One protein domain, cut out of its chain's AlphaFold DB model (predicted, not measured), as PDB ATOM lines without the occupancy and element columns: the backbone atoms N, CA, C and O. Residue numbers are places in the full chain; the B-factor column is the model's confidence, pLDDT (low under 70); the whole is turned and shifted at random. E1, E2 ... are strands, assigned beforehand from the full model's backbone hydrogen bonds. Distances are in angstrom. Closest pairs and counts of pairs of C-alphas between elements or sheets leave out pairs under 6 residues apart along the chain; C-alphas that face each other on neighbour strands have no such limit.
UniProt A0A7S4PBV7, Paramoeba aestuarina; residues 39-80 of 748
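AT A GLANCE: This is residues 39 to 80 of the 748 residues of a protein of Paramoeba aestuarina (UniProt A0A7S4PBV7). This is a loose rod with little regular structure: a long unnamed lead-in, residues 39 to 57, folds back around residues 50 to 54 and enters a two-stranded hairpin, E1 and E2, after which a tail, residues 74 to 80, runs out to the other end. Residues 63 to 68, around the hairpin's turn, stick out. The printed part has 42 residues, with no named helix and two strands, E1 then E2, antiparallel; the class is all strand, though only 14 residues are in named elements. The radius of gyration of the C-alphas is 12.5 A and the spans are 40 by 18 by 12 A.

HOW THE PARTS SIT: E1, residues 58 to 64, and E2, residues 67 to 73, form a hairpin through a tight link, their directions 159 degrees apart. N 60 and O 71, 2.9 A, and N 71 and O 60, 2.8 A, are within hydrogen-bond range.

IN THESE COORDINATES: E1 begins at C-alpha 58 (-23.595, -8.874, -45.528) and is 19.8 A long. E2, 19.5 A long, ends at C-alpha 73 (-24.048, -10.608, -40.999).

THE WHOLE: The C-alphas farthest apart, of Asn 66 and Pro 80, are 40.8 A apart. The printed part has no cut, and no printed residue is under 70 in pLDDT.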
ATOM      1  N   PRO A  39     -41.736  -9.402 -52.619       88.12
ATOM      2  CA  PRO A  39     -41.034  -8.370 -53.374       88.12
ATOM      3  C   PRO A  39     -40.649  -8.889 -54.775       88.12
ATOM      4  O   PRO A  39     -40.137 -10.006 -54.883       88.12
ATOM      5  N   PRO A  40     -40.823  -8.090 -55.846       89.50
ATOM      6  CA  PRO A  40     -40.579  -8.541 -57.220       89.50
ATOM      7  C   PRO A  40     -39.093  -8.795 -57.522       89.50
ATOM      8  O   PRO A  40     -38.767  -9.538 -58.445       89.50
ATOM      9  N   VAL A  41     -38.184  -8.190 -56.750       92.19
ATOM     10  CA  VAL A  41     -36.729  -8.372 -56.845       92.19
ATOM     11  C   VAL A  41     -36.139  -8.404 -55.434       92.19
ATOM     12  O   VAL A  41     -36.486  -7.573 -54.596       92.19
ATOM     13  N   ILE A  42     -35.214  -9.335 -55.172       91.69
ATOM     14  CA  ILE A  42     -34.412  -9.383 -53.939       91.69
ATOM     15  C   ILE A  42     -32.928  -9.376 -54.316       91.69
ATOM     16  O   ILE A  42     -32.410 -10.362 -54.837       91.69
ATOM     17  N   THR A  43     -32.228  -8.288 -53.998       94.44
ATOM     18  CA  THR A  43     -30.764  -8.212 -54.119       94.44
ATOM     19  C   THR A  43     -30.112  -8.725 -52.836       94.44
ATOM     20  O   THR A  43     -30.412  -8.249 -51.741       94.44
ATOM     21  N   VAL A  44     -29.202  -9.693 -52.960       94.44
ATOM     22  CA  VAL A  44     -28.462 -10.296 -51.839       94.44
ATOM     23  C   VAL A  44     -26.982  -9.968 -52.005       94.44
ATOM     24  O   VAL A  44     -26.424 -10.193 -53.076       94.44
ATOM     25  N   PHE A  45     -26.339  -9.450 -50.957       95.06
ATOM     26  CA  PHE A  45     -24.932  -9.049 -51.003       95.06
ATOM     27  C   PHE A  45     -24.181  -9.638 -49.809       95.06
ATOM     28  O   PHE A  45     -24.413  -9.250 -48.667       95.06
ATOM     29  N   SER A  46     -23.305 -10.612 -50.061       95.12
ATOM     30  CA  SER A  46     -22.748 -11.486 -49.015       95.12
ATOM     31  C   SER A  46     -21.312 -11.149 -48.584       95.12
ATOM     32  O   SER A  46     -20.711 -11.929 -47.849       95.12
ATOM     33  N   ALA A  47     -20.755 -10.008 -49.006       93.81
ATOM     34  CA  ALA A  47     -19.422  -9.538 -48.607       93.81
ATOM     35  C   ALA A  47     -19.527  -8.435 -47.527       93.81
ATOM     36  O   ALA A  47     -19.930  -7.320 -47.859       93.81
ATOM     37  N   PRO A  48     -19.221  -8.701 -46.239       94.00
ATOM     38  CA  PRO A  48     -19.292  -7.685 -45.186       94.00
ATOM     39  C   PRO A  48     -18.062  -6.771 -45.243       94.00
ATOM     40  O   PRO A  48     -16.956  -7.261 -45.459       94.00
ATOM     41  N   ASN A  49     -18.246  -5.466 -45.017       91.88
ATOM     42  CA  ASN A  49     -17.202  -4.440 -45.170       91.88
ATOM     43  C   ASN A  49     -16.418  -4.559 -46.496       91.88
ATOM     44  O   ASN A  49     -15.196  -4.693 -46.509       91.88
ATOM     45  N   TYR A  50     -17.137  -4.535 -47.619       92.69
ATOM     46  CA  TYR A  50     -16.566  -4.651 -48.961       92.69
ATOM     47  C   TYR A  50     -15.436  -3.630 -49.204       92.69
ATOM     48  O   TYR A  50     -15.477  -2.497 -48.709       92.69
ATOM     49  N   CYS A  51     -14.399  -4.070 -49.927       89.88
ATOM     50  CA  CYS A  51     -13.168  -3.322 -50.223       89.88
ATOM     51  C   CYS A  51     -12.519  -2.614 -49.012       89.88
ATOM     52  O   CYS A  51     -11.881  -1.576 -49.176       89.88
ATOM     53  N   ASP A  52     -12.721  -3.142 -47.799       90.56
ATOM     54  CA  ASP A  52     -12.303  -2.595 -46.500       90.56
ATOM     55  C   ASP A  52     -12.783  -1.157 -46.201       90.56
ATOM     56  O   ASP A  52     -12.340  -0.533 -45.232       90.56
ATOM     57  N   ARG A  53     -13.708  -0.631 -47.016       88.94
ATOM     58  CA  ARG A  53     -14.174   0.766 -46.995       88.94
ATOM     59  C   ARG A  53     -15.673   0.913 -46.751       88.94
ATOM     60  O   ARG A  53     -16.080   1.873 -46.106       88.94
ATOM     61  N   TYR A  54     -16.489  -0.005 -47.269       88.88
ATOM     62  CA  TYR A  54     -17.943   0.180 -47.355       88.88
ATOM     63  C   TYR A  54     -18.675   0.096 -46.003       88.88
ATOM     64  O   TYR A  54     -19.811   0.556 -45.906       88.88
ATOM     65  N   ALA A  55     -18.069  -0.511 -44.972       89.25
ATOM     66  CA  ALA A  55     -18.658  -0.733 -43.642       89.25
ATOM     67  C   ALA A  55     -20.058  -1.394 -43.653       89.25
ATOM     68  O   ALA A  55     -20.828  -1.276 -42.695       89.25
ATOM     69  N   ASN A  56     -20.401  -2.090 -44.740       90.75
ATOM     70  CA  ASN A  56     -21.716  -2.669 -44.968       90.75
ATOM     71  C   ASN A  56     -21.897  -4.003 -44.227       90.75
ATOM     72  O   ASN A  56     -20.962  -4.796 -44.083       90.75
ATOM     73  N   SER A  57     -23.141  -4.292 -43.849       91.44
ATOM     74  CA  SER A  57     -23.576  -5.649 -43.511       91.44
ATOM     75  C   SER A  57     -23.554  -6.549 -44.749       91.44
ATOM     76  O   SER A  57     -23.868  -6.096 -45.852       91.44
ATOM     77  N   ALA A  58     -23.276  -7.833 -44.555       94.19
ATOM     78  CA  ALA A  58     -23.595  -8.874 -45.528       94.19
ATOM     79  C   ALA A  58     -24.982  -9.483 -45.264       94.19
ATOM     80  O   ALA A  58     -25.521  -9.391 -44.158       94.19
ATOM     81  N   SER A  59     -25.550 -10.154 -46.264       95.25
ATOM     82  CA  SER A  59     -26.758 -10.968 -46.142       95.25
ATOM     83  C   SER A  59     -26.635 -12.312 -46.869       95.25
ATOM     84  O   SER A  59     -25.877 -12.457 -47.830       95.25
ATOM     85  N   VAL A  60     -27.391 -13.310 -46.404       94.44
ATOM     86  CA  VAL A  60     -27.587 -14.612 -47.059       94.44
ATOM     87  C   VAL A  60     -29.080 -14.939 -47.052       94.44
ATOM     88  O   VAL A  60     -29.710 -14.940 -45.995       94.44
ATOM     89  N   LEU A  61     -29.651 -15.238 -48.219       94.62
ATOM     90  CA  LEU A  61     -31.052 -15.644 -48.346       94.62
ATOM     91  C   LEU A  61     -31.192 -17.148 -48.065       94.62
ATOM     92  O   LEU A  61     -30.643 -17.978 -48.788       94.62
ATOM     93  N   ARG A  62     -31.939 -17.506 -47.018       93.88
ATOM     94  CA  ARG A  62     -32.274 -18.888 -46.650       93.88
ATOM     95  C   ARG A  62     -33.732 -19.165 -47.004       93.88
ATOM     96  O   ARG A  62     -34.623 -18.932 -46.192       93.88
ATOM     97  N   VAL A  63     -33.964 -19.672 -48.210       92.06
ATOM     98  CA  VAL A  63     -35.288 -20.144 -48.641       92.06
ATOM     99  C   VAL A  63     -35.604 -21.489 -47.974       92.06
ATOM    100  O   VAL A  63     -34.753 -22.379 -47.912       92.06
ATOM    101  N   LYS A  64     -36.830 -21.627 -47.473       92.44
ATOM    102  CA  LYS A  64     -37.487 -22.862 -47.020       92.44
ATOM    103  C   LYS A  64     -38.799 -23.007 -47.803       92.44
ATOM    104  O   LYS A  64     -39.209 -22.061 -48.469       92.44
ATOM    105  N   SER A  65     -39.478 -24.148 -47.685       88.00
ATOM    106  CA  SER A  65     -40.634 -24.522 -48.521       88.00
ATOM    107  C   SER A  65     -41.673 -23.411 -48.731       88.00
ATOM    108  O   SER A  65     -42.071 -23.173 -49.865       88.00
ATOM    109  N   ASN A  66     -42.064 -22.711 -47.656       84.94
ATOM    110  CA  ASN A  66     -43.147 -21.719 -47.682       84.94
ATOM    111  C   ASN A  66     -42.696 -20.312 -47.226       84.94
ATOM    112  O   ASN A  66     -43.532 -19.427 -47.082       84.94
ATOM    113  N   PHE A  67     -41.406 -20.097 -46.929       87.00
ATOM    114  CA  PHE A  67     -40.895 -18.800 -46.460       87.00
ATOM    115  C   PHE A  67     -39.389 -18.645 -46.676       87.00
ATOM    116  O   PHE A  67     -38.648 -19.628 -46.681       87.00
ATOM    117  N   TYR A  68     -38.915 -17.405 -46.800       89.88
ATOM    118  CA  TYR A  68     -37.490 -17.084 -46.870       89.88
ATOM    119  C   TYR A  68     -37.047 -16.258 -45.655       89.88
ATOM    120  O   TYR A  68     -37.718 -15.313 -45.254       89.88
ATOM    121  N   ASP A  69     -35.888 -16.589 -45.082       91.00
ATOM    122  CA  ASP A  69     -35.230 -15.752 -44.075       91.00
ATOM    123  C   ASP A  69     -34.057 -14.999 -44.718       91.00
ATOM    124  O   ASP A  69     -33.223 -15.609 -45.391       91.00
ATOM    125  N   ILE A  70     -33.918 -13.697 -44.456       92.44
ATOM    126  CA  ILE A  70     -32.705 -12.942 -44.805       92.44
ATOM    127  C   ILE A  70     -31.781 -12.932 -43.583       92.44
ATOM    128  O   ILE A  70     -32.004 -12.211 -42.612       92.44
ATOM    129  N   LEU A  71     -30.732 -13.756 -43.615       92.44
ATOM    130  CA  LEU A  71     -29.731 -13.836 -42.552       92.44
ATOM    131  C   LEU A  71     -28.698 -12.723 -42.724       92.44
ATOM    132  O   LEU A  71     -27.887 -12.764 -43.646       92.44
ATOM    133  N   ARG A  72     -28.719 -11.734 -41.830       91.94
ATOM    134  CA  ARG A  72     -27.809 -10.582 -41.835       91.94
ATOM    135  C   ARG A  72     -26.532 -10.865 -41.032       91.94
ATOM    136  O   ARG A  72     -26.586 -11.413 -39.933       91.94
ATOM    137  N   MET A  73     -25.385 -10.466 -41.579       89.69
ATOM    138  CA  MET A  73     -24.048 -10.608 -40.999       89.69
ATOM    139  C   MET A  73     -23.405  -9.226 -40.823       89.69
ATOM    140  O   MET A  73     -22.939  -8.617 -41.783       89.69
ATOM    141  N   ASP A  74     -23.359  -8.746 -39.578       82.44
ATOM    142  CA  ASP A  74     -22.859  -7.405 -39.212       82.44
ATOM    143  C   ASP A  74     -21.380  -7.373 -38.807       82.44
ATOM    144  O   ASP A  74     -20.885  -6.363 -38.308       82.44
ATOM    145  N   LYS A  75     -20.675  -8.494 -38.966       82.62
ATOM    146  CA  LYS A  75     -19.268  -8.641 -38.594       82.62
ATOM    147  C   LYS A  75     -18.490  -9.174 -39.786       82.62
ATOM    148  O   LYS A  75     -18.799 -10.252 -40.285       82.62
ATOM    149  N   TRP A  76     -17.477  -8.422 -40.196       88.50
ATOM    150  CA  TRP A  76     -16.343  -8.950 -40.945       88.50
ATOM    151  C   TRP A  76     -15.340  -9.584 -39.961       88.50
ATOM    152  O   TRP A  76     -15.396  -9.320 -38.756       88.50
ATOM    153  N   GLU A  77     -14.452 -10.446 -40.454       89.44
ATOM    154  CA  GLU A  77     -13.357 -11.026 -39.661       89.44
ATOM    155  C   GLU A  77     -12.025 -10.339 -40.001       89.44
ATOM    156  O   GLU A  77     -11.806  -9.942 -41.145       89.44
ATOM    157  N   ASP A  78     -11.121 -10.228 -39.022       91.62
ATOM    158  CA  ASP A  78      -9.773  -9.683 -39.228       91.62
ATOM    159  C   ASP A  78      -8.970 -10.574 -40.199       91.62
ATOM    160  O   ASP A  78      -8.529 -11.674 -39.844       91.62
ATOM    161  N   HIS A  79      -8.739 -10.098 -41.422       91.50
ATOM    162  CA  HIS A  79      -7.940 -10.785 -42.440       91.50
ATOM    163  C   HIS A  79      -6.491 -10.261 -42.485       91.50
ATOM    164  O   HIS A  79      -6.189  -9.174 -41.987       91.50
ATOM    165  N   PRO A  80      -5.546 -11.011 -43.087       94.94
ATOM    166  CA  PRO A  80      -4.205 -10.500 -43.342       94.94
ATOM    167  C   PRO A  80      -4.237  -9.292 -44.287       94.94
ATOM    168  O   PRO A  80      -4.944  -9.304 -45.296       94.94
TER     169      PRO A  80